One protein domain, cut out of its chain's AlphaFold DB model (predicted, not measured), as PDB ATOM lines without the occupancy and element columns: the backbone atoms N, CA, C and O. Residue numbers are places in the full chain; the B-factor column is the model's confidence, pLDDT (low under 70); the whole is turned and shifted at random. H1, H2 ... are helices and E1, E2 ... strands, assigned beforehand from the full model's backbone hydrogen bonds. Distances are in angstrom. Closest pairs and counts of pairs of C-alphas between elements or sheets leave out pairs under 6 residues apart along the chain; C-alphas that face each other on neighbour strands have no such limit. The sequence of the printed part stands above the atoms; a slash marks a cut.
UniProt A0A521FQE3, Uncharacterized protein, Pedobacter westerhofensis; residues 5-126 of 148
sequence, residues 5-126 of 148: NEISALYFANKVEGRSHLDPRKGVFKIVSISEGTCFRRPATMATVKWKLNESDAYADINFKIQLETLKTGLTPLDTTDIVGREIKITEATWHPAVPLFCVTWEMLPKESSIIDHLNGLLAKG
ATOM      1  N   ASN A   5      13.719   1.996  24.992       69.56
ATOM      2  CA  ASN A   5      13.831   1.767  23.552       69.56
ATOM      3  C   ASN A   5      14.589   0.477  23.211       69.56
ATOM      4  O   ASN A   5      14.228  -0.194  22.249       69.56
ATOM      5  N   GLU A   6      15.594   0.096  24.001       72.00
ATOM      6  CA  GLU A   6      16.377  -1.128  23.788       72.00
ATOM      7  C   GLU A   6      15.537  -2.368  24.075       72.00
ATOM      8  O   GLU A   6      15.573  -3.324  23.308       72.00
ATOM      9  N   ILE A   7      14.714  -2.329  25.125       69.25
ATOM     10  CA  ILE A   7      13.800  -3.427  25.473       69.25
ATOM     11  C   ILE A   7      12.742  -3.598  24.389       69.25
ATOM     12  O   ILE A   7      12.477  -4.719  23.963       69.25
ATOM     13  N   SER A   8      12.174  -2.494  23.902       71.00
ATOM     14  CA  SER A   8      11.218  -2.527  22.796       71.00
ATOM     15  C   SER A   8      11.872  -3.035  21.511       71.00
ATOM     16  O   SER A   8      11.313  -3.887  20.831       71.00
ATOM     17  N   ALA A   9      13.082  -2.575  21.190       68.38
ATOM     18  CA  ALA A   9      13.829  -3.036  20.024       68.38
ATOM     19  C   ALA A   9      14.176  -4.526  20.118       68.38
ATOM     20  O   ALA A   9      13.971  -5.255  19.154       68.38
ATOM     21  N   LEU A  10      14.615  -5.002  21.283       69.88
ATOM     22  CA  LEU A  10      14.877  -6.415  21.555       69.88
ATOM     23  C   LEU A  10      13.582  -7.236  21.470       69.88
ATOM     24  O   LEU A  10      13.553  -8.333  20.905       69.88
ATOM     25  N   TYR A  11      12.482  -6.671  21.971       71.00
ATOM     26  CA  TYR A  11      11.147  -7.213  21.797       71.00
ATOM     27  C   TYR A  11      10.753  -7.253  20.318       71.00
ATOM     28  O   TYR A  11      10.136  -8.212  19.898       71.00
ATOM     29  N   PHE A  12      11.101  -6.308  19.455       69.19
ATOM     30  CA  PHE A  12      10.788  -6.443  18.026       69.19
ATOM     31  C   PHE A  12      11.761  -7.378  17.293       69.19
ATOM     32  O   PHE A  12      11.316  -8.153  16.451       69.19
ATOM     33  N   ALA A  13      13.041  -7.388  17.667       64.31
ATOM     34  CA  ALA A  13      14.087  -8.210  17.060       64.31
ATOM     35  C   ALA A  13      13.874  -9.710  17.293       64.31
ATOM     36  O   ALA A  13      14.054 -10.514  16.386       64.31
ATOM     37  N   ASN A  14      13.405 -10.101  18.479       63.50
ATOM     38  CA  ASN A  14      13.143 -11.508  18.798       63.50
ATOM     39  C   ASN A  14      11.831 -12.041  18.194       63.50
ATOM     40  O   ASN A  14      11.255 -13.008  18.706       63.50
ATOM     41  N   LYS A  15      11.233 -11.324  17.231       63.72
ATOM     42  CA  LYS A  15       9.913 -11.654  16.686       63.72
ATOM     43  C   LYS A  15      10.124 -12.620  15.538       63.72
ATOM     44  O   LYS A  15      10.798 -12.284  14.576       63.72
ATOM     45  N   VAL A  16       9.535 -13.805  15.631       62.16
ATOM     46  CA  VAL A  16       9.544 -14.757  14.514       62.16
ATOM     47  C   VAL A  16       8.361 -14.458  13.596       62.16
ATOM     48  O   VAL A  16       7.299 -14.013  14.045       62.16
ATOM     49  N   GLU A  17       8.564 -14.682  12.304       61.78
ATOM     50  CA  GLU A  17       7.548 -14.555  11.264       61.78
ATOM     51  C   GLU A  17       6.305 -15.407  11.593       61.78
ATOM     52  O   GLU A  17       6.417 -16.506  12.136       61.78
ATOM     53  N   GLY A  18       5.106 -14.867  11.343       62.94
ATOM     54  CA  GLY A  18       3.832 -15.501  11.719       62.94
ATOM     55  C   GLY A  18       3.322 -15.193  13.137       62.94
ATOM     56  O   GLY A  18       2.200 -15.567  13.459       62.94
ATOM     57  N   ARG A  19       4.086 -14.468  13.970       70.25
ATOM     58  CA  ARG A  19       3.655 -14.037  15.316       70.25
ATOM     59  C   ARG A  19       2.993 -12.659  15.319       70.25
ATOM     60  O   ARG A  19       3.403 -11.735  14.606       70.25
ATOM     61  N   SER A  20       2.021 -12.471  16.199       70.81
ATOM     62  CA  SER A  20       1.506 -11.161  16.587       70.81
ATOM     63  C   SER A  20       2.409 -10.500  17.645       70.81
ATOM     64  O   SER A  20       3.342 -11.099  18.175       70.81
ATOM     65  N   HIS A  21       2.156  -9.225  17.950       71.12
ATOM     66  CA  HIS A  21       2.778  -8.539  19.094       71.12
ATOM     67  C   HIS A  21       2.094  -8.891  20.433       71.12
ATOM     68  O   HIS A  21       2.416  -8.318  21.467       71.12
ATOM     69  N   LEU A  22       1.120  -9.798  20.402       76.12
ATOM     70  CA  LEU A  22       0.378 -10.269  21.564       76.12
ATOM     71  C   LEU A  22       0.827 -11.672  21.991       76.12
ATOM     72  O   LEU A  22       0.421 -12.151  23.046       76.12
ATOM     73  N   ASP A  23       1.667 -12.331  21.189       77.69
ATOM     74  CA  ASP A  23       2.164 -13.663  21.507       77.69
ATOM     75  C   ASP A  23       3.312 -13.590  22.525       77.69
ATOM     76  O   ASP A  23       4.220 -12.753  22.379       77.69
ATOM     77  N   PRO A  24       3.308 -14.467  23.546       77.50
ATOM     78  CA  PRO A  24       4.387 -14.534  24.517       77.50
ATOM     79  C   PRO A  24       5.717 -14.948  23.880       77.50
ATOM     80  O   PRO A  24       5.782 -15.507  22.784       77.50
ATOM     81  N   ARG A  25       6.820 -14.687  24.577       79.75
ATOM     82  CA  ARG A  25       8.179 -15.015  24.113       79.75
ATOM     83  C   ARG A  25       9.009 -15.539  25.256       79.75
ATOM     84  O   ARG A  25       8.573 -15.463  26.389       79.75
ATOM     85  N   LYS A  26      10.219 -16.015  24.979       86.25
ATOM     86  CA  LYS A  26      11.145 -16.403  26.041       86.25
ATOM     87  C   LYS A  26      11.413 -15.232  26.999       86.25
ATOM     88  O   LYS A  26      11.642 -14.107  26.552       86.25
ATOM     89  N   GLY A  27      11.391 -15.509  28.296       88.69
ATOM     90  CA  GLY A  27      11.682 -14.556  29.368       88.69
ATOM     91  C   GLY A  27      10.694 -14.657  30.525       88.69
ATOM     92  O   GLY A  27       9.889 -15.586  30.585       88.69
ATOM     93  N   VAL A  28      10.759 -13.701  31.448       89.88
ATOM     94  CA  VAL A  28       9.926 -13.672  32.657       89.88
ATOM     95  C   VAL A  28       8.896 -12.555  32.550       89.88
ATOM     96  O   VAL A  28       9.234 -11.392  32.329       89.88
ATOM     97  N   PHE A  29       7.629 -12.915  32.727       89.94
ATOM     98  CA  PHE A  29       6.478 -12.026  32.642       89.94
ATOM     99  C   PHE A  29       5.831 -11.902  34.009       89.94
ATOM    100  O   PHE A  29       5.357 -12.890  34.558       89.94
ATOM    101  N   LYS A  30       5.759 -10.685  34.538       91.31
ATOM    102  CA  LYS A  30       4.964 -10.382  35.727       91.31
ATOM    103  C   LYS A  30       3.592  -9.902  35.305       91.31
ATOM    104  O   LYS A  30       3.494  -8.892  34.607       91.31
ATOM    105  N   ILE A  31       2.549 -10.601  35.729       90.06
ATOM    106  CA  ILE A  31       1.171 -10.235  35.403       90.06
ATOM    107  C   ILE A  31       0.739  -9.080  36.297       90.06
ATOM    108  O   ILE A  31       0.752  -9.183  37.518       90.06
ATOM    109  N   VAL A  32       0.352  -7.970  35.679       90.56
ATOM    110  CA  VAL A  32      -0.088  -6.751  36.370       90.56
ATOM    111  C   VAL A  32      -1.606  -6.698  36.453       90.56
ATOM    112  O   VAL A  32      -2.161  -6.347  37.487       90.56
ATOM    113  N   SER A  33      -2.285  -7.046  35.364       89.50
ATOM    114  CA  SER A  33      -3.743  -7.072  35.303       89.50
ATOM    115  C   SER A  33      -4.222  -7.998  34.194       89.50
ATOM    116  O   SER A  33      -3.482  -8.293  33.253       89.50
ATOM    117  N   ILE A  34      -5.472  -8.439  34.301       89.94
ATOM    118  CA  ILE A  34      -6.163  -9.219  33.276       89.94
ATOM    119  C   ILE A  34      -7.276  -8.345  32.704       89.94
ATOM    120  O   ILE A  34      -7.932  -7.600  33.429       89.94
ATOM    121  N   SER A  35      -7.470  -8.420  31.396       88.88
ATOM    122  CA  SER A  35      -8.517  -7.697  30.686       88.88
ATOM    123  C   SER A  35      -9.050  -8.543  29.543       88.88
ATOM    124  O   SER A  35      -8.279  -9.223  28.870       88.88
ATOM    125  N   GLU A  36     -10.340  -8.427  29.259       87.25
ATOM    126  CA  GLU A  36     -10.908  -8.951  28.021       87.25
ATOM    127  C   GLU A  36     -10.475  -8.082  26.835       87.25
ATOM    128  O   GLU A  36     -10.442  -6.849  26.908       87.25
ATOM    129  N   GLY A  37     -10.114  -8.726  25.733       84.50
ATOM    130  CA  GLY A  37      -9.665  -8.059  24.522       84.50
ATOM    131  C   GLY A  37     -10.039  -8.841  23.276       84.50
ATOM    132  O   GLY A  37     -10.894  -9.725  23.290       84.50
ATOM    133  N   THR A  38      -9.398  -8.496  22.163       77.81
ATOM    134  CA  THR A  38      -9.546  -9.248  20.918       77.81
ATOM    135  C   THR A  38      -8.186  -9.581  20.327       77.81
ATOM    136  O   THR A  38      -7.320  -8.716  20.207       77.81
ATOM    137  N   CYS A  39      -8.012 -10.839  19.925       70.88
ATOM    138  CA  CYS A  39      -6.861 -11.314  19.167       70.88
ATOM    139  C   CYS A  39      -7.375 -11.957  17.874       70.88
ATOM    140  O   CYS A  39      -8.309 -12.756  17.903       70.88
ATOM    141  N   PHE A  40      -6.847 -11.547  16.718       70.31
ATOM    142  CA  PHE A  40      -7.322 -12.000  15.398       70.31
ATOM    143  C   PHE A  40      -8.856 -11.929  15.214       70.31
ATOM    144  O   PHE A  40      -9.469 -12.824  14.636       70.31
ATOM    145  N   ARG A  41      -9.487 -10.842  15.692       76.06
ATOM    146  CA  ARG A  41     -10.950 -10.606  15.648       76.06
ATOM    147  C   ARG A  41     -11.796 -11.595  16.462       76.06
ATOM    148  O   ARG A  41     -13.007 -11.656  16.269       76.06
ATOM    149  N   ARG A  42     -11.188 -12.354  17.374       76.00
ATOM    150  CA  ARG A  42     -11.887 -13.219  18.332       76.00
ATOM    151  C   ARG A  42     -11.717 -12.674  19.750       76.00
ATOM    152  O   ARG A  42     -10.656 -12.108  20.022       76.00
ATOM    153  N   PRO A  43     -12.727 -12.808  20.627       81.88
ATOM    154  CA  PRO A  43     -12.568 -12.476  22.037       81.88
ATOM    155  C   PRO A  43     -11.446 -13.327  22.636       81.88
ATOM    156  O   PRO A  43     -11.337 -14.515  22.320       81.88
ATOM    157  N   ALA A  44     -10.593 -12.696  23.433       82.25
ATOM    158  CA  ALA A  44      -9.446 -13.333  24.062       82.25
ATOM    159  C   ALA A  44      -9.157 -12.689  25.420       82.25
ATOM    160  O   ALA A  44      -9.219 -11.463  25.561       82.25
ATOM    161  N   THR A  45      -8.780 -13.510  26.392       86.31
ATOM    162  CA  THR A  45      -8.310 -13.070  27.698       86.31
ATOM    163  C   THR A  45      -6.866 -12.596  27.570       86.31
ATOM    164  O   THR A  45      -5.938 -13.357  27.281       86.31
ATOM    165  N   MET A  46      -6.665 -11.306  27.808       88.12
ATOM    166  CA  MET A  46      -5.374 -10.641  27.694       88.12
ATOM    167  C   MET A  46      -4.813 -10.350  29.084       88.12
ATOM    168  O   MET A  46      -5.547  -9.952  29.985       88.12
ATOM    169  N   ALA A  47      -3.500 -10.455  29.245       89.56
ATOM    170  CA  ALA A  47      -2.803  -9.969  30.428       89.56
ATOM    171  C   ALA A  47      -1.936  -8.763  30.079       89.56
ATOM    172  O   ALA A  47      -1.179  -8.790  29.107       89.56
ATOM    173  N   THR A  48      -2.018  -7.722  30.904       90.88
ATOM    174  CA  THR A  48      -1.008  -6.665  30.931       90.88
ATOM    175  C   THR A  48       0.158  -7.158  31.770       90.88
ATOM    176  O   THR A  48      -0.030  -7.560  32.919       90.88
ATOM    177  N   VAL A  49       1.357  -7.144  31.200       90.88
ATOM    178  CA  VAL A  49       2.544  -7.760  31.790       90.88
ATOM    179  C   VAL A  49       3.749  -6.837  31.730       90.88
ATOM    180  O   VAL A  49       3.923  -6.087  30.768       90.88
ATOM    181  N   LYS A  50       4.622  -6.946  32.731       90.62
ATOM    182  CA  LYS A  50       6.002  -6.455  32.648       90.62
ATOM    183  C   LYS A  50       6.905  -7.609  32.240       90.62
ATOM    184  O   LYS A  50       6.751  -8.712  32.761       90.62
ATOM    185  N   TRP A  51       7.831  -7.364  31.323       89.00
ATOM    186  CA  TRP A  51       8.716  -8.394  30.778       89.00
ATOM    187  C   TRP A  51      10.183  -8.088  31.075       89.00
ATOM    188  O   TRP A  51      10.600  -6.927  31.043       89.00
ATOM    189  N   LYS A  52      10.951  -9.142  31.344       87.50
ATOM    190  CA  LYS A  52      12.413  -9.137  31.453       87.50
ATOM    191  C   LYS A  52      12.981 -10.402  30.806       87.50
ATOM    192  O   LYS A  52      12.291 -11.421  30.730       87.50
ATOM    193  N   LEU A  53      14.219 -10.343  30.320       84.81
ATOM    194  CA  LEU A  53      14.824 -11.470  29.606       84.81
ATOM    195  C   LEU A  53      15.239 -12.586  30.571       84.81
ATOM    196  O   LEU A  53      14.905 -13.746  30.335       84.81
ATOM    197  N   ASN A  54      15.920 -12.227  31.660       85.06
ATOM    198  CA  ASN A  54      16.387 -13.156  32.684       85.06
ATOM    199  C   ASN A  54      15.735 -12.863  34.042       85.06
ATOM    200  O   ASN A  54      15.281 -11.752  34.299       85.06
ATOM    201  N   GLU A  55      15.714 -13.848  34.942       85.62
ATOM    202  CA  GLU A  55      15.170 -13.689  36.302       85.62
ATOM    203  C   GLU A  55      15.906 -12.613  37.115       85.62
ATOM    204  O   GLU A  55      15.268 -11.861  37.847       85.62
ATOM    205  N   SER A  56      17.223 -12.490  36.927       85.50
ATOM    206  CA  SER A  56      18.075 -11.499  37.595       85.50
ATOM    207  C   SER A  56      17.887 -10.069  37.090       85.50
ATOM    208  O   SER A  56      18.370  -9.129  37.718       85.50
ATOM    209  N   ASP A  57      17.246  -9.895  35.934       83.62
ATOM    210  CA  ASP A  57      17.111  -8.582  35.319       83.62
ATOM    211  C   ASP A  57      16.042  -7.749  36.042       83.62
ATOM    212  O   ASP A  57      15.066  -8.260  36.599       83.62
ATOM    213  N   ALA A  58      16.198  -6.429  36.003       85.00
ATOM    214  CA  ALA A  58      15.149  -5.528  36.458       85.00
ATOM    215  C   ALA A  58      13.993  -5.500  35.447       85.00
ATOM    216  O   ALA A  58      14.203  -5.562  34.233       85.00
ATOM    217  N   TYR A  59      12.766  -5.353  35.946       84.00
ATOM    218  CA  TYR A  59      11.615  -5.123  35.078       84.00
ATOM    219  C   TYR A  59      11.726  -3.781  34.360       84.00
ATOM    220  O   TYR A  59      12.019  -2.754  34.973       84.00
ATOM    221  N   ALA A  60      11.413  -3.794  33.066       77.31
ATOM    222  CA  ALA A  60      11.188  -2.583  32.295       77.31
ATOM    223  C   ALA A  60      10.026  -1.770  32.879       77.31
ATOM    224  O   ALA A  60       9.035  -2.345  33.342       77.31
ATOM    225  N   ASP A  61      10.070  -0.445  32.735       77.69
ATOM    226  CA  ASP A  61       8.897   0.401  32.985       77.69
ATOM    227  C   ASP A  61       7.980   0.492  31.754       77.69
ATOM    228  O   ASP A  61       7.452   1.539  31.390       77.69
ATOM    229  N   ILE A  62       7.833  -0.637  31.059       80.88
ATOM    230  CA  ILE A  62       6.980  -0.782  29.886       80.88
ATOM    231  C   ILE A  62       6.030  -1.939  30.142       80.88
ATOM    232  O   ILE A  62       6.439  -3.034  30.535       80.88
ATOM    233  N   ASN A  63       4.755  -1.682  29.877       85.44
ATOM    234  CA  ASN A  63       3.712  -2.686  29.941       85.44
ATOM    235  C   ASN A  63       3.432  -3.233  28.541       85.44
ATOM    236  O   ASN A  63       3.217  -2.479  27.592       85.44
ATOM    237  N   PHE A  64       3.377  -4.554  28.440       85.25
ATOM    238  CA  PHE A  64       3.010  -5.280  27.232       85.25
ATOM    239  C   PHE A  64       1.667  -5.967  27.432       85.25
ATOM    240  O   PHE A  64       1.241  -6.193  28.563       85.25
ATOM    241  N   LYS A  65       1.001  -6.322  26.336       87.81
ATOM    242  CA  LYS A  65      -0.185  -7.174  26.377       87.81
ATOM    243  C   LYS A  65       0.160  -8.526  25.790       87.81
ATOM    244  O   LYS A  65       0.700  -8.578  24.688       87.81
ATOM    245  N   ILE A  66      -0.168  -9.589  26.510       87.00
ATOM    246  CA  ILE A  66      -0.038 -10.957  26.017       87.00
ATOM    247  C   ILE A  66      -1.381 -11.670  26.049       87.00
ATOM    248  O   ILE A  66      -2.216 -11.394  26.908       87.00
ATOM    249  N   GLN A  67      -1.583 -12.586  25.110       86.38
ATOM    250  CA  GLN A  67      -2.755 -13.447  25.076       86.38
ATOM    251  C   GLN A  67      -2.560 -14.657  26.003       86.38
ATOM    252  O   GLN A  67      -1.619 -15.429  25.815       86.38
ATOM    253  N   LEU A  68      -3.462 -14.872  26.964       82.69
ATOM    254  CA  LEU A  68      -3.338 -15.964  27.938       82.69
ATOM    255  C   LEU A  68      -3.723 -17.337  27.380       82.69
ATOM    256  O   LEU A  68      -3.248 -18.350  27.886       82.69
ATOM    257  N   GLU A  69      -4.542 -17.419  26.327       76.62
ATOM    258  CA  GLU A  69      -4.905 -18.711  25.726       76.62
ATOM    259  C   GLU A  69      -3.705 -19.461  25.149       76.62
ATOM    260  O   GLU A  69      -3.707 -20.688  25.136       76.62
ATOM    261  N   THR A  70      -2.664 -18.742  24.726       71.44
ATOM    262  CA  THR A  70      -1.411 -19.348  24.247       71.44
ATOM    263  C   THR A  70      -0.651 -20.091  25.351       71.44
ATOM    264  O   THR A  70       0.165 -20.957  25.060       71.44
ATOM    265  N   LEU A  71      -0.956 -19.801  26.621       69.69
ATOM    266  CA  LEU A  71      -0.390 -20.465  27.796       69.69
ATOM    267  C   LEU A  71      -1.256 -21.646  28.273       69.69
ATOM    268  O   LEU A  71      -0.932 -22.288  29.265       69.69
ATOM    269  N   LYS A  72      -2.357 -21.979  27.586       66.62
ATOM    270  CA  LYS A  72      -3.251 -23.086  27.982       66.62
ATOM    271  C   LYS A  72      -2.759 -24.479  27.556       66.62
ATOM    272  O   LYS A  72      -3.489 -25.451  27.728       66.62
ATOM    273  N   THR A  73      -1.558 -24.617  26.997       56.50
ATOM    274  CA  THR A  73      -1.033 -25.915  26.545       56.50
ATOM    275  C   THR A  73      -0.440 -26.735  27.697       56.50
ATOM    276  O   THR A  73       0.621 -26.394  28.210       56.50
ATOM    277  N   GLY A  74      -1.107 -27.833  28.083       53.12
ATOM    278  CA  GLY A  74      -0.638 -28.795  29.095       53.12
ATOM    279  C   GLY A  74      -1.770 -29.571  29.791       53.12
ATOM    280  O   GLY A  74      -2.939 -29.411  29.449       53.12
ATOM    281  N   LEU A  75      -1.424 -30.411  30.778       44.22
ATOM    282  CA  LEU A  75      -2.376 -31.156  31.632       44.22
ATOM    283  C   LEU A  75      -3.030 -30.283  32.721       44.22
ATOM    284  O   LEU A  75      -4.047 -30.669  33.295       44.22
ATOM    285  N   THR A  76      -2.471 -29.103  32.989       56.00
ATOM    286  CA  THR A  76      -2.954 -28.131  33.976       56.00
ATOM    287  C   THR A  76      -3.150 -26.781  33.287       56.00
ATOM    288  O   THR A  76      -2.175 -26.065  33.059       56.00
ATOM    289  N   PRO A  77      -4.385 -26.422  32.894       62.88
ATOM    290  CA  PRO A  77      -4.653 -25.114  32.313       62.88
ATOM    291  C   PRO A  77      -4.285 -24.008  33.308       62.88
ATOM    292  O   PRO A  77      -4.492 -24.155  34.513       62.88
ATOM    293  N   LEU A  78      -3.741 -22.900  32.799       68.50
ATOM    294  CA  LEU A  78      -3.462 -21.710  33.600       68.50
ATOM    295  C   LEU A  78      -4.770 -21.218  34.240       68.50
ATOM    296  O   LEU A  78      -5.674 -20.768  33.530       68.50
ATOM    297  N   ASP A  79      -4.864 -21.310  35.565       69.50
ATOM    298  CA  ASP A  79      -5.999 -20.786  36.319       69.50
ATOM    299  C   ASP A  79      -5.925 -19.258  36.341       69.50
ATOM    300  O   ASP A  79      -5.094 -18.675  37.027       69.50
ATOM    301  N   THR A  80      -6.787 -18.592  35.580       68.75
ATOM    302  CA  THR A  80      -6.787 -17.130  35.459       68.75
ATOM    303  C   THR A  80      -7.262 -16.399  36.715       68.75
ATOM    304  O   THR A  80      -7.156 -15.176  36.767       68.75
ATOM    305  N   THR A  81      -7.782 -17.107  37.722       68.88
ATOM    306  CA  THR A  81      -8.441 -16.495  38.886       68.88
ATOM    307  C   THR A  81      -7.457 -15.882  39.892       68.88
ATOM    308  O   THR A  81      -7.822 -14.936  40.585       68.88
ATOM    309  N   ASP A  82      -6.202 -16.354  39.941       73.56
ATOM    310  CA  ASP A  82      -5.188 -15.904  40.918       73.56
ATOM    311  C   ASP A  82      -3.782 -15.714  40.307       73.56
ATOM    312  O   ASP A  82      -2.751 -15.982  40.923       73.56
ATOM    313  N   ILE A  83      -3.705 -15.276  39.047       81.75
ATOM    314  CA  ILE A  83      -2.413 -15.063  38.357       81.75
ATOM    315  C   ILE A  83      -1.898 -13.631  38.455       81.75
ATOM    316  O   ILE A  83      -0.743 -13.371  38.124       81.75
ATOM    317  N   VAL A  84      -2.731 -12.689  38.901       85.62
ATOM    318  CA  VAL A  84      -2.328 -11.288  39.051       85.62
ATOM    319  C   VAL A  84      -1.245 -11.180  40.125       85.62
ATOM    320  O   VAL A  84      -1.361 -11.729  41.214       85.62
ATOM    321  N   GLY A  85      -0.159 -10.484  39.803       82.00
ATOM    322  CA  GLY A  85       1.021 -10.363  40.654       82.00
ATOM    323  C   GLY A  85       1.983 -11.548  40.577       82.00
ATOM    324  O   GLY A  85       3.094 -11.430  41.096       82.00
ATOM    325  N   ARG A  86       1.611 -12.651  39.910       85.88
ATOM    326  CA  ARG A  86       2.499 -13.800  39.705       85.88
ATOM    327  C   ARG A  86       3.455 -13.572  38.542       85.88
ATOM    328  O   ARG A  86       3.198 -12.780  37.628       85.88
ATOM    329  N   GLU A  87       4.554 -14.310  38.588       90.25
ATOM    330  CA  GLU A  87       5.553 -14.337  37.531       90.25
ATOM    331  C   GLU A  87       5.458 -15.656  36.762       90.25
ATOM    332  O   GLU A  87       5.362 -16.739  37.337       90.25
ATOM    333  N   ILE A  88       5.453 -15.553  35.439       88.94
ATOM    334  CA  ILE A  88       5.468 -16.684  34.517       88.94
ATOM    335  C   ILE A  88       6.785 -16.630  33.770       88.94
ATOM    336  O   ILE A  88       7.103 -15.630  33.123       88.94
ATOM    337  N   LYS A  89       7.542 -17.717  33.828       89.81
ATOM    338  CA  LYS A  89       8.754 -17.873  33.044       89.81
ATOM    339  C   LYS A  89       8.461 -18.725  31.830       89.81
ATOM    340  O   LYS A  89       7.994 -19.852  31.928       89.81
ATOM    341  N   ILE A  90       8.763 -18.169  30.672       87.69
ATOM    342  CA  ILE A  90       8.642 -18.834  29.388       87.69
ATOM    343  C   ILE A  90      10.043 -19.232  28.961       87.69
ATOM    344  O   ILE A  90      10.898 -18.375  28.723       87.69
ATOM    345  N   THR A  91      10.293 -20.534  28.892       84.62
ATOM    346  CA  THR A  91      11.602 -21.093  28.536       84.62
ATOM    347  C   THR A  91      11.752 -21.232  27.030       84.62
ATOM    348  O   THR A  91      12.829 -20.960  26.488       84.62
ATOM    349  N   GLU A  92      10.660 -21.574  26.351       80.94
ATOM    350  CA  GLU A  92      10.608 -21.780  24.912       80.94
ATOM    351  C   GLU A  92       9.283 -21.271  24.337       80.94
ATOM    352  O   GLU A  92       8.231 -21.356  24.969       80.94
ATOM    353  N   ALA A  93       9.343 -20.719  23.128       79.31
ATOM    354  CA  ALA A  93       8.178 -20.220  22.418       79.31
ATOM    355  C   ALA A  93       8.394 -20.444  20.915       79.31
ATOM    356  O   ALA A  93       9.181 -19.721  20.286       79.31
ATOM    357  N   THR A  94       7.720 -21.446  20.350       76.81
ATOM    358  CA  THR A  94       7.972 -21.982  19.004       76.81
ATOM    359  C   THR A  94       6.702 -21.915  18.153       76.81
ATOM    360  O   THR A  94       5.613 -22.291  18.581       76.81
ATOM    361  N   TRP A  95       6.838 -21.388  16.933       74.94
ATOM    362  CA  TRP A  95       5.742 -21.329  15.965       74.94
ATOM    363  C   TRP A  95       5.791 -22.563  15.075       74.94
ATOM    364  O   TRP A  95       6.842 -22.868  14.511       74.94
ATOM    365  N   HIS A  96       4.656 -23.237  14.916       74.00
ATOM    366  CA  HIS A  96       4.533 -24.330  13.966       74.00
ATOM    367  C   HIS A  96       3.866 -23.803  12.688       74.00
ATOM    368  O   HIS A  96       2.707 -23.414  12.712       74.00
ATOM    369  N   PRO A  97       4.557 -23.770  11.536       71.12
ATOM    370  CA  PRO A  97       3.950 -23.269  10.301       71.12
ATOM    371  C   PRO A  97       2.908 -24.238   9.721       71.12
ATOM    372  O   PRO A  97       1.990 -23.809   9.031       71.12
ATOM    373  N   ALA A  98       3.037 -25.540  10.007       73.00
ATOM    374  CA  ALA A  98       2.137 -26.580   9.504       73.00
ATOM    375  C   ALA A  98       0.789 -26.637  10.243       73.00
ATOM    376  O   ALA A  98      -0.213 -27.061   9.674       73.00
ATOM    377  N   VAL A  99       0.761 -26.207  11.505       65.81
ATOM    378  CA  VAL A  99      -0.453 -26.097  12.316       65.81
ATOM    379  C   VAL A  99      -0.395 -24.706  12.917       65.81
ATOM    380  O   VAL A  99       0.519 -24.512  13.705       65.81
ATOM    381  N   PRO A 100      -1.283 -23.757  12.553       65.75
ATOM    382  CA  PRO A 100      -1.162 -22.335  12.890       65.75
ATOM    383  C   PRO A 100      -1.384 -22.095  14.391       65.75
ATOM    384  O   PRO A 100      -2.385 -21.532  14.827       65.75
ATOM    385  N   LEU A 101      -0.448 -22.597  15.181       66.62
ATOM    386  CA  LEU A 101      -0.460 -22.716  16.616       66.62
ATOM    387  C   LEU A 101       0.914 -22.330  17.129       66.62
ATOM    388  O   LEU A 101       1.966 -22.616  16.542       66.62
ATOM    389  N   PHE A 102       0.864 -21.675  18.274       71.25
ATOM    390  CA  PHE A 102       2.027 -21.233  18.990       71.25
ATOM    391  C   PHE A 102       2.201 -22.115  20.218       71.25
ATOM    392  O   PHE A 102       1.330 -22.150  21.084       71.25
ATOM    393  N   CYS A 103       3.303 -22.859  20.259       73.81
ATOM    394  CA  CYS A 103       3.625 -23.737  21.371       73.81
ATOM    395  C   CYS A 103       4.544 -22.990  22.327       73.81
ATOM    396  O   CYS A 103       5.631 -22.548  21.944       73.81
ATOM    397  N   VAL A 104       4.096 -22.842  23.568       79.12
ATOM    398  CA  VAL A 104       4.847 -22.163  24.618       79.12
ATOM    399  C   VAL A 104       5.126 -23.154  25.733       79.12
ATOM    400  O   VAL A 104       4.201 -23.758  26.276       79.12
ATOM    401  N   THR A 105       6.398 -23.288  26.095       83.88
ATOM    402  CA  THR A 105       6.816 -24.002  27.300       83.88
ATOM    403  C   THR A 105       7.005 -22.972  28.397       83.88
ATOM    404  O   THR A 105       7.821 -22.052  28.270       83.88
ATOM    405  N   TRP A 106       6.225 -23.099  29.464       86.69
ATOM    406  CA  TRP A 106       6.222 -22.136  30.554       86.69
ATOM    407  C   TRP A 106       6.120 -22.819  31.915       86.69
ATOM    408  O   TRP A 106       5.617 -23.934  32.038       86.69
ATOM    409  N   GLU A 107       6.598 -22.117  32.934       86.44
ATOM    410  CA  GLU A 107       6.459 -22.472  34.339       86.44
ATOM    411  C   GLU A 107       5.981 -21.251  35.134       86.44
ATOM    412  O   GLU A 107       6.350 -20.109  34.839       86.44
ATOM    413  N   MET A 108       5.124 -21.476  36.129       85.25
ATOM    414  CA  MET A 108       4.775 -20.432  37.087       85.25
ATOM    415  C   MET A 108       5.877 -20.364  38.129       85.25
ATOM    416  O   MET A 108       6.132 -21.352  38.818       85.25
ATOM    417  N   LEU A 109       6.518 -19.206  38.251       84.12
ATOM    418  CA  LEU A 109       7.486 -19.012  39.314       84.12
ATOM    419  C   LEU A 109       6.742 -18.971  40.654       84.12
ATOM    420  O   LEU A 109       5.615 -18.456  40.721       84.12
ATOM    421  N   PRO A 110       7.337 -19.528  41.723       74.88
ATOM    422  CA  PRO A 110       6.773 -19.387  43.051       74.88
ATOM    423  C   PRO A 110       6.580 -17.897  43.323       74.88
ATOM    424  O   PRO A 110       7.462 -17.090  43.025       74.88
ATOM    425  N   LYS A 111       5.414 -17.527  43.862       67.81
ATOM    426  CA  LYS A 111       5.205 -16.170  44.369       67.81
ATOM    427  C   LYS A 111       6.372 -15.912  45.314       67.81
ATOM    428  O   LYS A 111       6.509 -16.657  46.285       67.81
ATOM    429  N   GLU A 112       7.214 -14.917  45.023       59.44
ATOM    430  CA  GLU A 112       8.115 -14.396  46.043       59.44
ATOM    431  C   GLU A 112       7.199 -14.032  47.200       59.44
ATOM    432  O   GLU A 112       6.416 -13.079  47.116       59.44
ATOM    433  N   SER A 113       7.188 -14.871  48.238       51.78
ATOM    434  CA  SER A 113       6.584 -14.505  49.497       51.78
ATOM    435  C   SER A 113       7.326 -13.242  49.858       51.78
ATOM    436  O   SER A 113       8.510 -13.302  50.204       51.78
ATOM    437  N   SER A 114       6.666 -12.096  49.683       51.38
ATOM    438  CA  SER A 114       7.182 -10.857  50.223       51.38
ATOM    439  C   SER A 114       7.583 -11.196  51.651       51.38
ATOM    440  O   SER A 114       6.883 -11.957  52.325       51.38
ATOM    441  N   ILE A 115       8.734 -10.723  52.107       57.06
ATOM    442  CA  ILE A 115       9.182 -10.958  53.484       57.06
ATOM    443  C   ILE A 115       8.024 -10.686  54.469       57.06
ATOM    444  O   ILE A 115       7.906 -11.371  55.470       57.06
ATOM    445  N   ILE A 116       7.090  -9.802  54.103       58.03
ATOM    446  CA  ILE A 116       5.806  -9.526  54.752       58.03
ATOM    447  C   ILE A 116       4.861 -10.742  54.851       58.03
ATOM    448  O   ILE A 116       4.330 -10.962  55.926       58.03
ATOM    449  N   ASP A 117       4.645 -11.561  53.819       55.84
ATOM    450  CA  ASP A 117       3.817 -12.783  53.916       55.84
ATOM    451  C   ASP A 117       4.476 -13.837  54.831       55.84
ATOM    452  O   ASP A 117       3.793 -14.534  55.584       55.84
ATOM    453  N   HIS A 118       5.814 -13.923  54.819       54.59
ATOM    454  CA  HIS A 118       6.571 -14.793  55.725       54.59
ATOM    455  C   HIS A 118       6.554 -14.262  57.170       54.59
ATOM    456  O   HIS A 118       6.325 -15.029  58.100       54.59
ATOM    457  N   LEU A 119       6.712 -12.947  57.363       60.81
ATOM    458  CA  LEU A 119       6.597 -12.251  58.649       60.81
ATOM    459  C   LEU A 119       5.176 -12.332  59.205       60.81
ATOM    460  O   LEU A 119       5.011 -12.623  60.380       60.81
ATOM    461  N   ASN A 120       4.152 -12.153  58.373       63.09
ATOM    462  CA  ASN A 120       2.753 -12.343  58.747       63.09
ATOM    463  C   ASN A 120       2.492 -13.802  59.124       63.09
ATOM    464  O   ASN A 120       1.756 -14.062  60.067       63.09
ATOM    465  N   GLY A 121       3.134 -14.755  58.443       63.81
ATOM    466  CA  GLY A 121       3.125 -16.162  58.829       63.81
ATOM    467  C   GLY A 121       3.805 -16.428  60.176       63.81
ATOM    468  O   GLY A 121       3.291 -17.222  60.954       63.81
ATOM    469  N   LEU A 122       4.928 -15.769  60.476       60.12
ATOM    470  CA  LEU A 122       5.635 -15.882  61.760       60.12
ATOM    471  C   LEU A 122       4.856 -15.216  62.907       60.12
ATOM    472  O   LEU A 122       4.702 -15.823  63.966       60.12
ATOM    473  N   LEU A 123       4.284 -14.033  62.660       63.06
ATOM    474  CA  LEU A 123       3.399 -13.307  63.576       63.06
ATOM    475  C   LEU A 123       2.114 -14.096  63.853       63.06
ATOM    476  O   LEU A 123       1.727 -14.252  65.007       63.06
ATOM    477  N   ALA A 124       1.484 -14.667  62.821       63.06
ATOM    478  CA  ALA A 124       0.288 -15.497  62.970       63.06
ATOM    479  C   ALA A 124       0.571 -16.841  63.660       63.06
ATOM    480  O   ALA A 124      -0.316 -17.403  64.298       63.06
ATOM    481  N   LYS A 125       1.800 -17.363  63.551       63.66
ATOM    482  CA  LYS A 125       2.247 -18.575  64.257       63.66
ATOM    483  C   LYS A 125       2.738 -18.301  65.682       63.66
ATOM    484  O   LYS A 125       3.094 -19.255  66.368       63.66
ATOM    485  N   GLY A 126       2.774 -17.042  66.127       52.28
ATOM    486  CA  GLY A 126       3.255 -16.666  67.460       52.28
ATOM    487  C   GLY A 126       4.726 -17.012  67.709       52.28
ATOM    488  O   GLY A 126       5.142 -17.101  68.861       52.28
TER     489      GLY A 126
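What this domain is: This is residues 5 to 126 of the 148 residues of an uncharacterized protein of Pedobacter westerhofensis (UniProt A0A521FQE3). One five-stranded sheet, strongly twisted and curled like part of a barrel, makes the body, and the short helix H2 reaches from the end of edge strand E3 toward the other edge strand, E5. H1 only grazes this open barrel, while residues 113 to 126, with H3, stick out as a free arm that adds to the length. The printed part has 122 residues with three named helices and five named strands, in the order H1 E1 E2 E3 H2 E4 E5 H3; the class is mixed, helices and strands. The sheet runs E3 E2 E1 E4 E5, all antiparallel. The whole is elongated, 58 by 33 by 23 A, and only just compact, close to loose, with a radius of gyration of the C-alphas of 16.0 A.

How they stand to each other: H1, residues 5 to 13, only grazes the sheet, with its residues 7 to 11. E1, residues 27 to 39, bends by 112 degrees at residue 36. E2, residues 42 to 52, forms a hairpin with E1, with N 35 and O 46 2.8 A apart, within hydrogen-bond range. E3, residues 63 to 67, forms a hairpin with E2, with N 49 and O 64 at 2.8 A; E1, E2 and E3 are a meander, each strand the antiparallel neighbour of the one before. H2, residues 68 to 71, stands at the sheet's level, at a height of 2.4 A. Its closest C-alphas to E2 are those of Leu 68 and Met 46, 5.7 A. E4, residues 87 to 96, is the antiparallel neighbour of E1, with N 29 and O 88 at 2.8 A. E5, residues 101 to 108, forms a hairpin with E4, with N 94 and O 103 at 2.8 A. The closest C-alphas of H2 and E5 are those of Leu 71 and Val 104, 6.4 A. E3 and E5, the edge strands, are apart. H3, residues 115 to 124, is not on the sheet. In H1 and H3 every O i to N i+4 pair is within hydrogen-bond range; H2 is too short for such a pair.

Where its parts are: H1 begins at C-alpha 5, (13.831, 1.767, 23.552). E1 is 21.4 A long, E2 27.9 A, E4 25.6 A and E5 21.3 A. H3, 13.8 A long, ends at C-alpha 124, (0.288, -15.497, 62.970).

The domain as a whole: The C-alphas of Ala 98 and Gly 126 are the two farthest apart, 58.8 A. Without the free stretch, the body spans 37 by 32 by 24 A. The links H1 to E1 and H2 to E4 are long. The printed part has no cut. Its mean pLDDT is 75.4, with values under 70 at, among others, residues 12 to 18, 71 to 81 and 111 to 126.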